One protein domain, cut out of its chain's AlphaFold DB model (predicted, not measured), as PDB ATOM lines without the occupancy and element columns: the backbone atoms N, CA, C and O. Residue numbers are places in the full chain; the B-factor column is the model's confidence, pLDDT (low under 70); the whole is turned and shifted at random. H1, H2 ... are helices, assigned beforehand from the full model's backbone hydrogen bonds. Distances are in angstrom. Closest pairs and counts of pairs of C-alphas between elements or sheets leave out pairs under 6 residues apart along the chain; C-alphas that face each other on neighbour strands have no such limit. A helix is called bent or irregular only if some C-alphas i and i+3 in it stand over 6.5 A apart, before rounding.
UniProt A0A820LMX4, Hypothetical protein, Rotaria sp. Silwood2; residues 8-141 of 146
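This is residues 8 to 141 of the 146 residues of the protein "Hypothetical protein" of Rotaria sp. Silwood2 (UniProt A0A820LMX4). The longest helix, H7, crosses one side of a flat, open frame of helices without touching any of them. In that frame H3 and H4 follow one another, H5 folds back along H4 and meets H3 with its residues 84 to 87 alone, and H6 meets H2, which stands with short H1 at one end; residues 58 to 65 stick out. The printed part has 134 residues, with seven named helices, H1 to H7, and no named strand: all helix. It is only just compact, close to loose, with a radius of gyration of the C-alphas of 16.8 A, and spans 46 by 42 by 21 A.

Find C-alpha 120 at (28.247, 29.659, -14.208); from there H7, residues 120 to 139, runs 28.1 A to C-alpha 139 at (32.461, 56.984, -18.975). H5, residues 70 to 87, runs 25.6 A from C-alpha 70 at (11.480, 40.886, -0.407). H3, residues 29 to 44, spans 24.3 A and is only just irregular: C-alphas 41 and 44 are 6.7 A apart. Look for H6 at residues 94 to 105, H2 at 14 to 24, H4 at 46 to 51 and H1 at 8 to 12.

H7 is close to but not clearly touching H3, closest at the C-alphas of Val 38 and Val 138, 7.4 A. H4 and H5 form a helical hairpin and touch, closest at C-alphas Arg 50 and Arg 76, 6.4 A, at a shallow tilt of 27 degrees, opposite ways. H3 touches H5 with residues 35 to 39 alone, closest at C-alphas Gly 39 and Leu 87, 4.7 A, at a steep tilt of 43 degrees. H6 touches H2 with residues 94 to 98 alone, closest at C-alphas Arg 15 and Asp 94, 6.8 A, about perpendicular at 89 degrees. H1 and H2 touch only at the corner. Every O i to N i+4 pair is within hydrogen-bond range in H1, H2, H4, H5, H6 and H7; in H3, 11 of 12 are.

The C-alphas of Leu 9 and Phe 63 are the two farthest apart, 46.7 A. The printed part has no cut; the links H4 to H5 and H6 to H7 are long. Look for pLDDT under 70 at residues 42 to 65, 67 and 112 to 114.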
ATOM      1  N   THR A   8      47.907  21.512 -11.730       94.75
ATOM      2  CA  THR A   8      47.532  20.973 -10.416       94.75
ATOM      3  C   THR A   8      47.514  22.074  -9.363       94.75
ATOM      4  O   THR A   8      46.601  22.128  -8.535       94.75
ATOM      5  N   LEU A   9      48.498  22.980  -9.399       93.88
ATOM      6  CA  LEU A   9      48.534  24.137  -8.507       93.88
ATOM      7  C   LEU A   9      47.422  25.135  -8.836       93.88
ATOM      8  O   LEU A   9      46.785  25.647  -7.919       93.88
ATOM      9  N   VAL A  10      47.141  25.378 -10.119       93.38
ATOM     10  CA  VAL A  10      46.022  26.242 -10.538       93.38
ATOM     11  C   VAL A  10      44.684  25.687 -10.033       93.38
ATOM     12  O   VAL A  10      43.829  26.440  -9.568       93.38
ATOM     13  N   GLU A  11      44.491  24.372 -10.062       92.56
ATOM     14  CA  GLU A  11      43.252  23.735  -9.614       92.56
ATOM     15  C   GLU A  11      43.123  23.656  -8.092       92.56
ATOM     16  O   GLU A  11      42.016  23.791  -7.582       92.56
ATOM     17  N   ASN A  12      44.216  23.494  -7.346       94.62
ATOM     18  CA  ASN A  12      44.132  23.147  -5.920       94.62
ATOM     19  C   ASN A  12      44.672  24.218  -4.963       94.62
ATOM     20  O   ASN A  12      44.495  24.095  -3.754       94.62
ATOM     21  N   ASN A  13      45.301  25.282  -5.467       96.25
ATOM     22  CA  ASN A  13      45.823  26.368  -4.646       96.25
ATOM     23  C   ASN A  13      45.194  27.707  -5.050       96.25
ATOM     24  O   ASN A  13      45.432  28.230  -6.138       96.25
ATOM     25  N   LEU A  14      44.399  28.280  -4.145       95.62
ATOM     26  CA  LEU A  14      43.665  29.523  -4.384       95.62
ATOM     27  C   LEU A  14      44.585  30.710  -4.709       95.62
ATOM     28  O   LEU A  14      44.314  31.453  -5.652       95.62
ATOM     29  N   ARG A  15      45.682  30.872  -3.959       95.69
ATOM     30  CA  ARG A  15      46.665  31.941  -4.181       95.69
ATOM     31  C   ARG A  15      47.337  31.781  -5.540       95.69
ATOM     32  O   ARG A  15      47.360  32.736  -6.310       95.69
ATOM     33  N   HIS A  16      47.797  30.576  -5.867       95.69
ATOM     34  CA  HIS A  16      48.451  30.306  -7.145       95.69
ATOM     35  C   HIS A  16      47.503  30.505  -8.333       95.69
ATOM     36  O   HIS A  16      47.882  31.104  -9.336       95.69
ATOM     37  N   ARG A  17      46.243  30.065  -8.210       95.81
ATOM     38  CA  ARG A  17      45.207  30.308  -9.222       95.81
ATOM     39  C   ARG A  17      45.002  31.797  -9.468       95.81
ATOM     40  O   ARG A  17      44.920  32.216 -10.621       95.81
ATOM     41  N   PHE A  18      44.909  32.583  -8.396       95.69
ATOM     42  CA  PHE A  18      44.771  34.030  -8.496       95.69
ATOM     43  C   PHE A  18      45.992  34.655  -9.178       95.69
ATOM     44  O   PHE A  18      45.823  35.380 -10.148       95.69
ATOM     45  N   GLU A  19      47.209  34.326  -8.742       94.56
ATOM     46  CA  GLU A  19      48.451  34.846  -9.332       94.56
ATOM     47  C   GLU A  19      48.573  34.512 -10.822       94.56
ATOM     48  O   GLU A  19      48.895  35.386 -11.629       94.56
ATOM     49  N   TYR A  20      48.262  33.269 -11.194       94.62
ATOM     50  CA  TYR A  20      48.233  32.828 -12.582       94.62
ATOM     51  C   TYR A  20      47.240  33.650 -13.414       94.62
ATOM     52  O   TYR A  20      47.614  34.202 -14.449       94.62
ATOM     53  N   LEU A  21      45.989  33.776 -12.954       94.12
ATOM     54  CA  LEU A  21      44.953  34.527 -13.668       94.12
ATOM     55  C   LEU A  21      45.282  36.017 -13.752       94.12
ATOM     56  O   LEU A  21      45.147  36.599 -14.824       94.12
ATOM     57  N   SER A  22      45.751  36.624 -12.659       95.44
ATOM     58  CA  SER A  22      46.157  38.028 -12.634       95.44
ATOM     59  C   SER A  22      47.278  38.297 -13.628       95.44
ATOM     60  O   SER A  22      47.188  39.244 -14.401       95.44
ATOM     61  N   LYS A  23      48.291  37.429 -13.689       94.44
ATOM     62  CA  LYS A  23      49.356  37.534 -14.689       94.44
ATOM     63  C   LYS A  23      48.827  37.362 -16.114       94.44
ATOM     64  O   LYS A  23      49.231  38.109 -17.000       94.44
ATOM     65  N   PHE A  24      47.916  36.414 -16.331       94.12
ATOM     66  CA  PHE A  24      47.337  36.130 -17.644       94.12
ATOM     67  C   PHE A  24      46.549  37.317 -18.218       94.12
ATOM     68  O   PHE A  24      46.686  37.620 -19.400       94.12
ATOM     69  N   ILE A  25      45.759  38.009 -17.389       94.94
ATOM     70  CA  ILE A  25      44.964  39.180 -17.809       94.94
ATOM     71  C   ILE A  25      45.672  40.521 -17.568       94.94
ATOM     72  O   ILE A  25      45.069  41.569 -17.773       94.94
ATOM     73  N   ASN A  26      46.932  40.497 -17.117       96.38
ATOM     74  CA  ASN A  26      47.692  41.675 -16.694       96.38
ATOM     75  C   ASN A  26      46.965  42.534 -15.634       96.38
ATOM     76  O   ASN A  26      46.990  43.757 -15.694       96.38
ATOM     77  N   PHE A  27      46.321  41.884 -14.661       95.88
ATOM     78  CA  PHE A  27      45.739  42.536 -13.490       95.88
ATOM     79  C   PHE A  27      46.820  42.793 -12.440       95.88
ATOM     80  O   PHE A  27      47.477  41.869 -11.952       95.88
ATOM     81  N   THR A  28      46.988  44.054 -12.079       95.75
ATOM     82  CA  THR A  28      48.081  44.566 -11.256       95.75
ATOM     83  C   THR A  28      47.561  45.356 -10.052       95.75
ATOM     84  O   THR A  28      46.358  45.507  -9.828       95.75
ATOM     85  N   GLY A  29      48.484  45.881  -9.242       94.69
ATOM     86  CA  GLY A  29      48.136  46.803  -8.160       94.69
ATOM     87  C   GLY A  29      47.475  48.097  -8.653       94.69
ATOM     88  O   GLY A  29      46.649  48.654  -7.929       94.69
ATOM     89  N   ASP A  30      47.779  48.534  -9.878       95.00
ATOM     90  CA  ASP A  30      47.190  49.741 -10.465       95.00
ATOM     91  C   ASP A  30      45.697  49.539 -10.738       95.00
ATOM     92  O   ASP A  30      44.888  50.409 -10.423       95.00
ATOM     93  N   ASP A  31      45.298  48.350 -11.197       94.38
ATOM     94  CA  ASP A  31      43.889  47.996 -11.388       94.38
ATOM     95  C   ASP A  31      43.127  48.000 -10.061       94.38
ATOM     96  O   ASP A  31      42.008  48.505  -9.976       94.38
ATOM     97  N   ILE A  32      43.746  47.510  -8.981       94.62
ATOM     98  CA  ILE A  32      43.161  47.592  -7.636       94.62
ATOM     99  C   ILE A  32      42.978  49.061  -7.230       94.62
ATOM    100  O   ILE A  32      41.920  49.422  -6.706       94.62
ATOM    101  N   ALA A  33      43.966  49.921  -7.489       92.44
ATOM    102  CA  ALA A  33      43.870  51.349  -7.200       92.44
ATOM    103  C   ALA A  33      42.749  52.024  -8.011       92.44
ATOM    104  O   ALA A  33      41.950  52.769  -7.437       92.44
ATOM    105  N   ILE A  34      42.622  51.698  -9.300       89.88
ATOM    106  CA  ILE A  34      41.553  52.188 -10.181       89.88
ATOM    107  C   ILE A  34      40.185  51.705  -9.690       89.88
ATOM    108  O   ILE A  34      39.284  52.524  -9.521       89.88
ATOM    109  N   LEU A  35      40.025  50.421  -9.354       89.75
ATOM    110  CA  LEU A  35      38.787  49.886  -8.770       89.75
ATOM    111  C   LEU A  35      38.397  50.624  -7.482       89.75
ATOM    112  O   LEU A  35      37.216  50.865  -7.238       89.75
ATOM    113  N   ASN A  36      39.382  51.021  -6.674       90.25
ATOM    114  CA  ASN A  36      39.172  51.776  -5.437       90.25
ATOM    115  C   ASN A  36      38.774  53.240  -5.698       90.25
ATOM    116  O   ASN A  36      37.918  53.788  -4.989       90.25
ATOM    117  N   ALA A  37      39.336  53.866  -6.734       86.81
ATOM    118  CA  ALA A  37      38.920  55.185  -7.201       86.81
ATOM    119  C   ALA A  37      37.485  55.146  -7.753       86.81
ATOM    120  O   ALA A  37      36.633  55.925  -7.316       86.81
ATOM    121  N   VAL A  38      37.178  54.163  -8.608       83.12
ATOM    122  CA  VAL A  38      35.821  53.899  -9.109       83.12
ATOM    123  C   VAL A  38      34.866  53.651  -7.949       83.12
ATOM    124  O   VAL A  38      33.796  54.237  -7.932       83.12
ATOM    125  N   GLY A  39      35.239  52.870  -6.933       82.75
ATOM    126  CA  GLY A  39      34.414  52.646  -5.742       82.75
ATOM    127  C   GLY A  39      34.082  53.918  -4.961       82.75
ATOM    128  O   GLY A  39      32.987  54.043  -4.411       82.75
ATOM    129  N   THR A  40      35.008  54.877  -4.932       79.75
ATOM    130  CA  THR A  40      34.803  56.185  -4.295       79.75
ATOM    131  C   THR A  40      33.800  57.025  -5.084       79.75
ATOM    132  O   THR A  40      32.886  57.602  -4.498       79.75
ATOM    133  N   LEU A  41      33.917  57.028  -6.411       73.44
ATOM    134  CA  LEU A  41      33.008  57.729  -7.320       73.44
ATOM    135  C   LEU A  41      31.629  57.055  -7.381       73.44
ATOM    136  O   LEU A  41      30.598  57.719  -7.387       73.44
ATOM    137  N   ALA A  42      31.612  55.724  -7.344       64.75
ATOM    138  CA  ALA A  42      30.430  54.875  -7.374       64.75
ATOM    139  C   ALA A  42      29.699  54.783  -6.036       64.75
ATOM    140  O   ALA A  42      28.612  54.212  -5.983       64.75
ATOM    141  N   ALA A  43      30.207  55.392  -4.962       64.44
ATOM    142  CA  ALA A  43      29.485  55.473  -3.695       64.44
ATOM    143  C   ALA A  43      28.099  56.139  -3.851       64.44
ATOM    144  O   ALA A  43      27.148  55.733  -3.181       64.44
ATOM    145  N   SER A  44      27.959  57.093  -4.781       60.28
ATOM    146  CA  SER A  44      26.679  57.706  -5.181       60.28
ATOM    147  C   SER A  44      25.891  56.888  -6.218       60.28
ATOM    148  O   SER A  44      24.704  57.137  -6.418       60.28
ATOM    149  N   LEU A  45      26.524  55.884  -6.838       56.38
ATOM    150  CA  LEU A  45      26.011  55.056  -7.939       56.38
ATOM    151  C   LEU A  45      25.570  53.653  -7.464       56.38
ATOM    152  O   LEU A  45      24.795  52.972  -8.123       56.38
ATOM    153  N   ILE A  46      25.967  53.214  -6.268       58.31
ATOM    154  CA  ILE A  46      25.427  51.996  -5.634       58.31
ATOM    155  C   ILE A  46      23.886  52.058  -5.459       58.31
ATOM    156  O   ILE A  46      23.221  51.039  -5.667       58.31
ATOM    157  N   PRO A  47      23.264  53.211  -5.134       54.66
ATOM    158  CA  PRO A  47      21.810  53.381  -5.216       54.66
ATOM    159  C   PRO A  47      21.258  53.275  -6.648       54.66
ATOM    160  O   PRO A  47      20.140  52.808  -6.828       54.66
ATOM    161  N   ILE A  48      22.038  53.652  -7.663       51.09
ATOM    162  CA  ILE A  48      21.682  53.540  -9.086       51.09
ATOM    163  C   ILE A  48      21.670  52.069  -9.513       51.09
ATOM    164  O   ILE A  48      20.686  51.635 -10.089       51.09
ATOM    165  N   ILE A  49      22.641  51.246  -9.102       50.50
ATOM    166  CA  ILE A  49      22.605  49.778  -9.307       50.50
ATOM    167  C   ILE A  49      21.395  49.134  -8.597       50.50
ATOM    168  O   ILE A  49      20.882  48.099  -9.017       50.50
ATOM    169  N   ARG A  50      20.888  49.757  -7.523       51.09
ATOM    170  CA  ARG A  50      19.652  49.330  -6.846       51.09
ATOM    171  C   ARG A  50      18.378  49.713  -7.617       51.09
ATOM    172  O   ARG A  50      17.360  49.051  -7.402       51.09
ATOM    173  N   HIS A  51      18.422  50.758  -8.450       47.69
ATOM    174  CA  HIS A  51      17.262  51.374  -9.112       47.69
ATOM    175  C   HIS A  51      17.219  51.241 -10.639       47.69
ATOM    176  O   HIS A  51      16.128  51.345 -11.197       47.69
ATOM    177  N   PHE A  52      18.338  50.995 -11.322       42.78
ATOM    178  CA  PHE A  52      18.343  50.749 -12.760       42.78
ATOM    179  C   PHE A  52      17.757  49.368 -13.026       42.78
ATOM    180  O   PHE A  52      18.361  48.327 -12.770       42.78
ATOM    181  N   GLY A  53      16.491  49.415 -13.425       43.09
ATOM    182  CA  GLY A  53      15.635  48.278 -13.647       43.09
ATOM    183  C   GLY A  53      15.855  47.643 -15.009       43.09
ATOM    184  O   GLY A  53      16.114  48.300 -16.013       43.09
ATOM    185  N   PHE A  54      15.626  46.340 -15.027       37.25
ATOM    186  CA  PHE A  54      15.074  45.684 -16.193       37.25
ATOM    187  C   PHE A  54      13.571  46.014 -16.212       37.25
ATOM    188  O   PHE A  54      12.829  45.549 -15.347       37.25
ATOM    189  N   THR A  55      13.131  46.882 -17.126       39.94
ATOM    190  CA  THR A  55      11.717  47.280 -17.286       39.94
ATOM    191  C   THR A  55      10.994  46.493 -18.372       39.94
ATOM    192  O   THR A  55       9.915  46.904 -18.794       39.94
ATOM    193  N   ASP A  56      11.536  45.361 -18.820       38.59
ATOM    194  CA  ASP A  56      10.783  44.492 -19.715       38.59
ATOM    195  C   ASP A  56       9.910  43.547 -18.897       38.59
ATOM    196  O   ASP A  56      10.373  42.724 -18.099       38.59
ATOM    197  N   SER A  57       8.602  43.705 -19.093       40.59
ATOM    198  CA  SER A  57       7.570  42.867 -18.507       40.59
ATOM    199  C   SER A  57       7.695  41.444 -19.042       40.59
ATOM    200  O   SER A  57       7.045  41.069 -20.018       40.59
ATOM    201  N   VAL A  58       8.502  40.615 -18.385       40.34
ATOM    202  CA  VAL A  58       8.458  39.173 -18.613       40.34
ATOM    203  C   VAL A  58       7.447  38.578 -17.639       40.34
ATOM    204  O   VAL A  58       7.784  38.021 -16.597       40.34
ATOM    205  N   THR A  59       6.168  38.701 -17.988       45.69
ATOM    206  CA  THR A  59       5.093  37.970 -17.311       45.69
ATOM    207  C   THR A  59       5.271  36.460 -17.467       45.69
ATOM    208  O   THR A  59       6.017  35.998 -18.331       45.69
ATOM    209  N   VAL A  60       4.586  35.717 -16.588       43.81
ATOM    210  CA  VAL A  60       4.212  34.276 -16.573       43.81
ATOM    211  C   VAL A  60       4.552  33.635 -15.224       43.81
ATOM    212  O   VAL A  60       5.503  32.877 -15.137       43.81
ATOM    213  N   ASN A  61       3.812  33.940 -14.161       54.19
ATOM    214  CA  ASN A  61       3.797  33.090 -12.968       54.19
ATOM    215  C   ASN A  61       5.160  32.482 -12.517       54.19
ATOM    216  O   ASN A  61       5.337  31.270 -12.572       54.19
ATOM    217  N   LYS A  62       6.221  33.224 -12.178       54.31
ATOM    218  CA  LYS A  62       6.481  34.681 -12.215       54.31
ATOM    219  C   LYS A  62       5.435  35.600 -11.558       54.31
ATOM    220  O   LYS A  62       5.433  36.780 -11.884       54.31
ATOM    221  N   PHE A  63       4.538  35.124 -10.678       48.59
ATOM    222  CA  PHE A  63       3.379  35.942 -10.257       48.59
ATOM    223  C   PHE A  63       3.599  36.840  -9.040       48.59
ATOM    224  O   PHE A  63       2.787  37.735  -8.858       48.59
ATOM    225  N   GLU A  64       4.695  36.726  -8.286       56.44
ATOM    226  CA  GLU A  64       4.991  37.716  -7.226       56.44
ATOM    227  C   GLU A  64       6.475  38.089  -7.094       56.44
ATOM    228  O   GLU A  64       6.849  38.883  -6.235       56.44
ATOM    229  N   LEU A  65       7.345  37.583  -7.972       58.03
ATOM    230  CA  LEU A  65       8.742  38.023  -8.040       58.03
ATOM    231  C   LEU A  65       8.830  39.307  -8.867       58.03
ATOM    232  O   LEU A  65       9.264  39.321 -10.015       58.03
ATOM    233  N   THR A  66       8.362  40.397  -8.269       72.50
ATOM    234  CA  THR A  66       8.612  41.750  -8.768       72.50
ATOM    235  C   THR A  66       9.971  42.234  -8.269       72.50
ATOM    236  O   THR A  66      10.550  41.666  -7.334       72.50
ATOM    237  N   LEU A  67      10.477  43.328  -8.841       67.38
ATOM    238  CA  LEU A  67      11.665  44.007  -8.312       67.38
ATOM    239  C   LEU A  67      11.498  44.397  -6.835       67.38
ATOM    240  O   LEU A  67      12.480  44.428  -6.097       67.38
ATOM    241  N   GLU A  68      10.267  44.611  -6.385       75.50
ATOM    242  CA  GLU A  68       9.959  45.032  -5.020       75.50
ATOM    243  C   GLU A  68       9.665  43.867  -4.069       75.50
ATOM    244  O   GLU A  68       9.476  44.079  -2.875       75.50
ATOM    245  N   SER A  69       9.674  42.626  -4.563       77.25
ATOM    246  CA  SER A  69       9.579  41.450  -3.699       77.25
ATOM    247  C   SER A  69      10.744  41.403  -2.705       77.25
ATOM    248  O   SER A  69      11.891  41.722  -3.044       77.25
ATOM    249  N   GLU A  70      10.473  40.952  -1.477       75.94
ATOM    250  CA  GLU A  70      11.480  40.886  -0.407       75.94
ATOM    251  C   GLU A  70      12.728  40.105  -0.838       75.94
ATOM    252  O   GLU A  70      13.856  40.508  -0.544       75.94
ATOM    253  N   GLN A  71      12.540  39.030  -1.609       71.81
ATOM    254  CA  GLN A  71      13.626  38.210  -2.134       71.81
ATOM    255  C   GLN A  71      14.517  38.981  -3.122       71.81
ATOM    256  O   GLN A  71      15.744  38.918  -3.022       71.81
ATOM    257  N   MET A  72      13.934  39.743  -4.054       78.44
ATOM    258  CA  MET A  72      14.712  40.552  -5.002       78.44
ATOM    259  C   MET A  72      15.416  41.713  -4.308       78.44
ATOM    260  O   MET A  72      16.583  41.984  -4.604       78.44
ATOM    261  N   VAL A  73      14.764  42.357  -3.338       78.75
ATOM    262  CA  VAL A  73      15.388  43.391  -2.502       78.75
ATOM    263  C   VAL A  73      16.573  42.814  -1.721       78.75
ATOM    264  O   VAL A  73      17.645  43.424  -1.680       78.75
ATOM    265  N   PHE A  74      16.417  41.621  -1.141       77.19
ATOM    266  CA  PHE A  74      17.487  40.925  -0.433       77.19
ATOM    267  C   PHE A  74      18.670  40.605  -1.358       77.19
ATOM    268  O   PHE A  74      19.799  40.986  -1.043       77.19
ATOM    269  N   HIS A  75      18.434  39.999  -2.526       80.75
ATOM    270  CA  HIS A  75      19.501  39.681  -3.483       80.75
ATOM    271  C   HIS A  75      20.225  40.935  -3.987       80.75
ATOM    272  O   HIS A  75      21.458  40.964  -3.979       80.75
ATOM    273  N   ARG A  76      19.501  42.018  -4.320       81.62
ATOM    274  CA  ARG A  76      20.128  43.303  -4.684       81.62
ATOM    275  C   ARG A  76      20.988  43.849  -3.549       81.62
ATOM    276  O   ARG A  76      22.087  44.341  -3.795       81.62
ATOM    277  N   LYS A  77      20.533  43.737  -2.298       81.62
ATOM    278  CA  LYS A  77      21.298  44.176  -1.122       81.62
ATOM    279  C   LYS A  77      22.590  43.374  -0.948       81.62
ATOM    280  O   LYS A  77      23.614  43.973  -0.620       81.62
ATOM    281  N   ILE A  78      22.564  42.056  -1.155       84.25
ATOM    282  CA  ILE A  78      23.766  41.211  -1.084       84.25
ATOM    283  C   ILE A  78      24.721  41.517  -2.243       84.25
ATOM    284  O   ILE A  78      25.903  41.740  -1.987       84.25
ATOM    285  N   LEU A  79      24.218  41.652  -3.475       87.25
ATOM    286  CA  LEU A  79      25.025  42.052  -4.633       87.25
ATOM    287  C   LEU A  79      25.689  43.420  -4.412       87.25
ATOM    288  O   LEU A  79      26.891  43.563  -4.616       87.25
ATOM    289  N   CYS A  80      24.950  44.409  -3.896       84.81
ATOM    290  CA  CYS A  80      25.509  45.720  -3.552       84.81
ATOM    291  C   CYS A  80      26.635  45.608  -2.515       84.81
ATOM    292  O   CYS A  80      27.664  46.269  -2.651       84.81
ATOM    293  N   LYS A  81      26.460  44.778  -1.476       86.50
ATOM    294  CA  LYS A  81      27.505  44.542  -0.469       86.50
ATOM    295  C   LYS A  81      28.742  43.896  -1.089       86.50
ATOM    296  O   LYS A  81      29.843  44.335  -0.778       86.50
ATOM    297  N   TYR A  82      28.561  42.910  -1.965       91.06
ATOM    298  CA  TYR A  82      29.648  42.239  -2.679       91.06
ATOM    299  C   TYR A  82      30.434  43.209  -3.573       91.06
ATOM    300  O   TYR A  82      31.648  43.332  -3.425       91.06
ATOM    301  N   LEU A  83      29.749  43.991  -4.414       89.88
ATOM    302  CA  LEU A  83      30.394  44.994  -5.271       89.88
ATOM    303  C   LEU A  83      31.114  46.063  -4.444       89.88
ATOM    304  O   LEU A  83      32.269  46.378  -4.710       89.88
ATOM    305  N   THR A  84      30.483  46.559  -3.374       87.88
ATOM    306  CA  THR A  84      31.120  47.507  -2.441       87.88
ATOM    307  C   THR A  84      32.376  46.906  -1.813       87.88
ATOM    308  O   THR A  84      33.373  47.599  -1.624       87.88
ATOM    309  N   ARG A  85      32.329  45.618  -1.460       92.06
ATOM    310  CA  ARG A  85      33.446  44.904  -0.848       92.06
ATOM    311  C   ARG A  85      34.623  44.781  -1.815       92.06
ATOM    312  O   ARG A  85      35.743  44.994  -1.356       92.06
ATOM    313  N   ILE A  86      34.378  44.483  -3.095       92.69
ATOM    314  CA  ILE A  86      35.413  44.425  -4.144       92.69
ATOM    315  C   ILE A  86      35.999  45.810  -4.399       92.69
ATOM    316  O   ILE A  86      37.202  46.005  -4.253       92.69
ATOM    317  N   LEU A  87      35.140  46.786  -4.701       90.50
ATOM    318  CA  LEU A  87      35.537  48.142  -5.086       90.50
ATOM    319  C   LEU A  87      36.226  48.924  -3.962       90.50
ATOM    320  O   LEU A  87      36.705  50.023  -4.188       90.50
ATOM    321  N   ARG A  88      36.247  48.419  -2.727       89.88
ATOM    322  CA  ARG A  88      36.910  49.080  -1.591       89.88
ATOM    323  C   ARG A  88      38.058  48.265  -1.013       89.88
ATOM    324  O   ARG A  88      38.687  48.714  -0.053       89.88
ATOM    325  N   GLN A  89      38.313  47.062  -1.532       94.50
ATOM    326  CA  GLN A  89      39.421  46.261  -1.038       94.50
ATOM    327  C   GLN A  89      40.737  46.798  -1.594       94.50
ATOM    328  O   GLN A  89      40.994  46.721  -2.791       94.50
ATOM    329  N   LYS A  90      41.595  47.284  -0.693       93.56
ATOM    330  CA  LYS A  90      42.929  47.797  -1.038       93.56
ATOM    331  C   LYS A  90      43.969  46.698  -1.248       93.56
ATOM    332  O   LYS A  90      44.913  46.889  -1.999       93.56
ATOM    333  N   PHE A  91      43.808  45.561  -0.570       93.44
ATOM    334  CA  PHE A  91      44.798  44.481  -0.561       93.44
ATOM    335  C   PHE A  91      44.140  43.135  -0.847       93.44
ATOM    336  O   PHE A  91      43.354  42.650  -0.040       93.44
ATOM    337  N   TRP A  92      44.469  42.494  -1.961       95.50
ATOM    338  CA  TRP A  92      43.900  41.189  -2.320       95.50
ATOM    339  C   TRP A  92      44.712  40.042  -1.684       95.50
ATOM    340  O   TRP A  92      45.337  39.214  -2.350       95.50
ATOM    341  N   ASN A  93      44.744  40.054  -0.350       95.75
ATOM    342  CA  ASN A  93      45.403  39.062   0.503       95.75
ATOM    343  C   ASN A  93      44.605  37.747   0.591       95.75
ATOM    344  O   ASN A  93      43.523  37.644   0.019       95.75
ATOM    345  N   ASP A  94      45.145  36.737   1.279       96.75
ATOM    346  CA  ASP A  94      44.544  35.393   1.311       96.75
ATOM    347  C   ASP A  94      43.130  35.414   1.887       96.75
ATOM    348  O   ASP A  94      42.219  34.894   1.258       96.75
ATOM    349  N   ALA A  95      42.910  36.150   2.978       96.81
ATOM    350  CA  ALA A  95      41.581  36.307   3.567       96.81
ATOM    351  C   ALA A  95      40.556  36.921   2.592       96.81
ATOM    352  O   ALA A  95      39.376  36.575   2.612       96.81
ATOM    353  N   PHE A  96      40.975  37.855   1.730       97.31
ATOM    354  CA  PHE A  96      40.080  38.398   0.710       97.31
ATOM    355  C   PHE A  96      39.833  37.411  -0.433       97.31
ATOM    356  O   PHE A  96      38.710  37.334  -0.926       97.31
ATOM    357  N   LEU A  97      40.848  36.650  -0.844       97.31
ATOM    358  CA  LEU A  97      40.662  35.607  -1.850       97.31
ATOM    359  C   LEU A  97      39.742  34.494  -1.339       97.31
ATOM    360  O   LEU A  97      38.880  34.046  -2.089       97.31
ATOM    361  N   GLU A  98      39.878  34.092  -0.075       96.75
ATOM    362  CA  GLU A  98      38.978  33.144   0.590       96.75
ATOM    363  C   GLU A  98      37.543  33.669   0.577       96.75
ATOM    364  O   GLU A  98      36.639  32.966   0.143       96.75
ATOM    365  N   TYR A  99      37.339  34.948   0.908       96.12
ATOM    366  CA  TYR A  99      36.026  35.582   0.780       96.12
ATOM    367  C   TYR A  99      35.447  35.484  -0.644       96.12
ATOM    368  O   TYR A  99      34.263  35.183  -0.804       96.12
ATOM    369  N   LEU A 100      36.247  35.739  -1.688       95.81
ATOM    370  CA  LEU A 100      35.786  35.606  -3.077       95.81
ATOM    371  C   LEU A 100      35.443  34.149  -3.419       95.81
ATOM    372  O   LEU A 100      34.425  33.897  -4.066       95.81
ATOM    373  N   ALA A 101      36.263  33.199  -2.966       94.12
ATOM    374  CA  ALA A 101      36.022  31.772  -3.148       94.12
ATOM    375  C   ALA A 101      34.726  31.332  -2.451       94.12
ATOM    376  O   ALA A 101      33.912  30.643  -3.061       94.12
ATOM    377  N   ASP A 102      34.481  31.803  -1.230       93.06
ATOM    378  CA  ASP A 102      33.258  31.531  -0.478       93.06
ATOM    379  C   ASP A 102      32.025  32.087  -1.190       93.06
ATOM    380  O   ASP A 102      31.031  31.376  -1.346       93.06
ATOM    381  N   VAL A 103      32.090  33.320  -1.709       91.44
ATOM    382  CA  VAL A 103      31.012  33.885  -2.540       91.44
ATOM    383  C   VAL A 103      30.803  33.070  -3.819       91.44
ATOM    384  O   VAL A 103      29.670  32.934  -4.269       91.44
ATOM    385  N   GLY A 104      31.839  32.481  -4.411       90.12
ATOM    386  CA  GLY A 104      31.662  31.504  -5.489       90.12
ATOM    387  C   GLY A 104      30.924  30.251  -5.004       90.12
ATOM    388  O   GLY A 104      29.931  29.831  -5.600       90.12
ATOM    389  N   ASN A 105      31.358  29.696  -3.873       89.75
ATOM    390  CA  ASN A 105      30.866  28.433  -3.334       89.75
ATOM    391  C   ASN A 105      29.388  28.475  -2.914       89.75
ATOM    392  O   ASN A 105      28.711  27.454  -3.060       89.75
ATOM    393  N   ILE A 106      28.848  29.619  -2.463       87.31
ATOM    394  CA  ILE A 106      27.412  29.727  -2.111       87.31
ATOM    395  C   ILE A 106      26.471  29.535  -3.312       87.31
ATOM    396  O   ILE A 106      25.281  29.298  -3.117       87.31
ATOM    397  N   HIS A 107      26.983  29.646  -4.542       87.50
ATOM    398  CA  HIS A 107      26.225  29.411  -5.776       87.50
ATOM    399  C   HIS A 107      26.268  27.945  -6.228       87.50
ATOM    400  O   HIS A 107      25.635  27.586  -7.219       87.50
ATOM    401  N   THR A 108      27.003  27.102  -5.502       86.81
ATOM    402  CA  THR A 108      27.130  25.665  -5.746       86.81
ATOM    403  C   THR A 108      26.422  24.873  -4.649       86.81
ATOM    404  O   THR A 108      26.169  25.378  -3.551       86.81
ATOM    405  N   LYS A 109      26.231  23.575  -4.893       83.31
ATOM    406  CA  LYS A 109      25.713  22.625  -3.896       83.31
ATOM    407  C   LYS A 109      26.641  22.379  -2.697       83.31
ATOM    408  O   LYS A 109      26.251  21.655  -1.789       83.31
ATOM    409  N   ILE A 110      27.867  22.909  -2.708       73.31
ATOM    410  CA  ILE A 110      28.914  22.570  -1.732       73.31
ATOM    411  C   ILE A 110      28.789  23.399  -0.448       73.31
ATOM    412  O   ILE A 110      28.896  22.847   0.641       73.31
ATOM    413  N   ALA A 111      28.569  24.713  -0.566       70.56
ATOM    414  CA  ALA A 111      28.523  25.625   0.586       70.56
ATOM    415  C   ALA A 111      27.232  26.459   0.674       70.56
ATOM    416  O   ALA A 111      27.006  27.141   1.674       70.56
ATOM    417  N   GLY A 112      26.396  26.438  -0.369       64.75
ATOM    418  CA  GLY A 112      25.095  27.101  -0.384       64.75
ATOM    419  C   GLY A 112      23.981  26.257   0.240       64.75
ATOM    420  O   GLY A 112      24.206  25.221   0.866       64.75
ATOM    421  N   SER A 113      22.732  26.679   0.031       68.81
ATOM    422  CA  SER A 113      21.601  25.768   0.234       68.81
ATOM    423  C   SER A 113      21.743  24.582  -0.721       68.81
ATOM    424  O   SER A 113      22.046  24.779  -1.892       68.81
ATOM    425  N   HIS A 114      21.433  23.365  -0.269       63.56
ATOM    426  CA  HIS A 114      21.452  22.162  -1.115       63.56
ATOM    427  C   HIS A 114      20.520  22.269  -2.340       63.56
ATOM    428  O   HIS A 114      20.661  21.515  -3.302       63.56
ATOM    429  N   SER A 115      19.564  23.204  -2.309       70.31
ATOM    430  CA  SER A 115      18.671  23.535  -3.423       70.31
ATOM    431  C   SER A 115      19.246  24.545  -4.426       70.31
ATOM    432  O   SER A 115      18.605  24.804  -5.442       70.31
ATOM    433  N   ILE A 116      20.412  25.135  -4.153       73.06
ATOM    434  CA  ILE A 116      21.046  26.160  -4.986       73.06
ATOM    435  C   ILE A 116      22.176  25.517  -5.789       73.06
ATOM    436  O   ILE A 116      23.156  25.016  -5.243       73.06
ATOM    437  N   ASP A 117      22.018  25.545  -7.107       85.31
ATOM    438  CA  ASP A 117      23.019  25.111  -8.076       85.31
ATOM    439  C   ASP A 117      22.910  26.022  -9.299       85.31
ATOM    440  O   ASP A 117      22.086  25.807 -10.192       85.31
ATOM    441  N   ILE A 118      23.651  27.129  -9.274       85.31
ATOM    442  CA  ILE A 118      23.588  28.149 -10.318       85.31
ATOM    443  C   ILE A 118      24.664  27.846 -11.352       85.31
ATOM    444  O   ILE A 118      25.859  27.900 -11.066       85.31
ATOM    445  N   ASN A 119      24.237  27.578 -12.587       88.75
ATOM    446  CA  ASN A 119      25.163  27.418 -13.700       88.75
ATOM    447  C   ASN A 119      25.993  28.701 -13.886       88.75
ATOM    448  O   ASN A 119      25.440  29.806 -13.920       88.75
ATOM    449  N   TYR A 120      27.309  28.548 -14.052       89.69
ATOM    450  CA  TYR A 120      28.247  29.659 -14.208       89.69
ATOM    451  C   TYR A 120      27.866  30.626 -15.346       89.69
ATOM    452  O   TYR A 120      28.160  31.814 -15.249       89.69
ATOM    453  N   ILE A 121      27.151  30.164 -16.380       90.44
ATOM    454  CA  ILE A 121      26.635  31.014 -17.466       90.44
ATOM    455  C   ILE A 121      25.722  32.120 -16.919       90.44
ATOM    456  O   ILE A 121      25.827  33.267 -17.345       90.44
ATOM    457  N   HIS A 122      24.859  31.821 -15.943       88.12
ATOM    458  CA  HIS A 122      23.973  32.828 -15.348       88.12
ATOM    459  C   HIS A 122      24.745  33.869 -14.534       88.12
ATOM    460  O   HIS A 122      24.391  35.047 -14.545       88.12
ATOM    461  N   ILE A 123      25.819  33.442 -13.868       89.75
ATOM    462  CA  ILE A 123      26.713  34.327 -13.115       89.75
ATOM    463  C   ILE A 123      27.443  35.270 -14.080       89.75
ATOM    464  O   ILE A 123      27.478  36.476 -13.843       89.75
ATOM    465  N   ILE A 124      27.960  34.740 -15.194       89.88
ATOM    466  CA  ILE A 124      28.615  35.539 -16.238       89.88
ATOM    467  C   ILE A 124      27.645  36.571 -16.817       89.88
ATOM    468  O   ILE A 124      27.987  37.744 -16.855       89.88
ATOM    469  N   ILE A 125      26.424  36.175 -17.197       88.50
ATOM    470  CA  ILE A 125      25.427  37.099 -17.768       88.50
ATOM    471  C   ILE A 125      25.126  38.260 -16.808       88.50
ATOM    472  O   ILE A 125      25.098  39.417 -17.231       88.50
ATOM    473  N   LEU A 126      24.932  37.970 -15.516       86.94
ATOM    474  CA  LEU A 126      24.719  39.009 -14.507       86.94
ATOM    475  C   LEU A 126      25.925  39.950 -14.409       86.94
ATOM    476  O   LEU A 126      25.743  41.166 -14.377       86.94
ATOM    477  N   PHE A 127      27.146  39.413 -14.360       89.88
ATOM    478  CA  PHE A 127      28.342  40.246 -14.250       89.88
ATOM    479  C   PHE A 127      28.624  41.061 -15.509       89.88
ATOM    480  O   PHE A 127      29.009  42.211 -15.360       89.88
ATOM    481  N   THR A 128      28.347  40.549 -16.710       88.00
ATOM    482  CA  THR A 128      28.433  41.334 -17.952       88.00
ATOM    483  C   THR A 128      27.447  42.504 -17.943       88.00
ATOM    484  O   THR A 128      27.795  43.614 -18.334       88.00
ATOM    485  N   TYR A 129      26.222  42.299 -17.446       86.88
ATOM    486  CA  TYR A 129      25.259  43.394 -17.298       86.88
ATOM    487  C   TYR A 129      25.731  44.450 -16.283       86.88
ATOM    488  O   TYR A 129      25.662  45.649 -16.549       86.88
ATOM    489  N   VAL A 130      26.252  44.010 -15.131       85.94
ATOM    490  CA  VAL A 130      26.806  44.908 -14.103       85.94
ATOM    491  C   VAL A 130      28.028  45.667 -14.623       85.94
ATOM    492  O   VAL A 130      28.141  46.866 -14.379       85.94
ATOM    493  N   GLU A 131      28.923  44.994 -15.342       87.81
ATOM    494  CA  GLU A 131      30.087  45.590 -15.995       87.81
ATOM    495  C   GLU A 131      29.661  46.701 -16.955       87.81
ATOM    496  O   GLU A 131      30.181  47.809 -16.858       87.81
ATOM    497  N   HIS A 132      28.673  46.446 -17.819       86.69
ATOM    498  CA  HIS A 132      28.189  47.440 -18.776       86.69
ATOM    499  C   HIS A 132      27.647  48.695 -18.079       86.69
ATOM    500  O   HIS A 132      28.050  49.805 -18.415       86.69
ATOM    501  N   ILE A 133      26.830  48.527 -17.031       83.19
ATOM    502  CA  ILE A 133      26.329  49.660 -16.236       83.19
ATOM    503  C   ILE A 133      27.480  50.426 -15.582       83.19
ATOM    504  O   ILE A 133      27.466  51.658 -15.569       83.19
ATOM    505  N   LEU A 134      28.462  49.726 -15.008       80.50
ATOM    506  CA  LEU A 134      29.613  50.364 -14.370       80.50
ATOM    507  C   LEU A 134      30.436  51.160 -15.385       80.50
ATOM    508  O   LEU A 134      30.791  52.300 -15.092       80.50
ATOM    509  N   LEU A 135      30.691  50.599 -16.568       84.94
ATOM    510  CA  LEU A 135      31.403  51.274 -17.651       84.94
ATOM    511  C   LEU A 135      30.654  52.518 -18.122       84.94
ATOM    512  O   LEU A 135      31.238  53.597 -18.113       84.94
ATOM    513  N   ASP A 136      29.367  52.405 -18.449       82.88
ATOM    514  CA  ASP A 136      28.550  53.541 -18.892       82.88
ATOM    515  C   ASP A 136      28.543  54.658 -17.852       82.88
ATOM    516  O   ASP A 136      28.676  55.842 -18.168       82.88
ATOM    517  N   THR A 137      28.428  54.273 -16.585       78.12
ATOM    518  CA  THR A 137      28.406  55.205 -15.466       78.12
ATOM    519  C   THR A 137      29.751  55.914 -15.286       78.12
ATOM    520  O   THR A 137      29.780  57.117 -15.025       78.12
ATOM    521  N   VAL A 138      30.863  55.187 -15.414       78.94
ATOM    522  CA  VAL A 138      32.226  55.733 -15.337       78.94
ATOM    523  C   VAL A 138      32.489  56.662 -16.522       78.94
ATOM    524  O   VAL A 138      32.863  57.812 -16.318       78.94
ATOM    525  N   LEU A 139      32.220  56.215 -17.748       82.94
ATOM    526  CA  LEU A 139      32.461  56.984 -18.975       82.94
ATOM    527  C   LEU A 139      31.570  58.231 -19.083       82.94
ATOM    528  O   LEU A 139      31.973  59.233 -19.666       82.94
ATOM    529  N   SER A 140      30.373  58.203 -18.495       79.69
ATOM    530  CA  SER A 140      29.487  59.374 -18.433       79.69
ATOM    531  C   SER A 140      29.879  60.368 -17.333       79.69
ATOM    532  O   SER A 140      29.314  61.463 -17.256       79.69
ATOM    533  N   ASN A 141      30.819  60.011 -16.452       73.06
ATOM    534  CA  ASN A 141      31.222  60.845 -15.331       73.06
ATOM    535  C   ASN A 141      32.411  61.744 -15.701       73.06
ATOM    536  O   ASN A 141      33.570  61.340 -15.648       73.06
TER     537      ASN A 141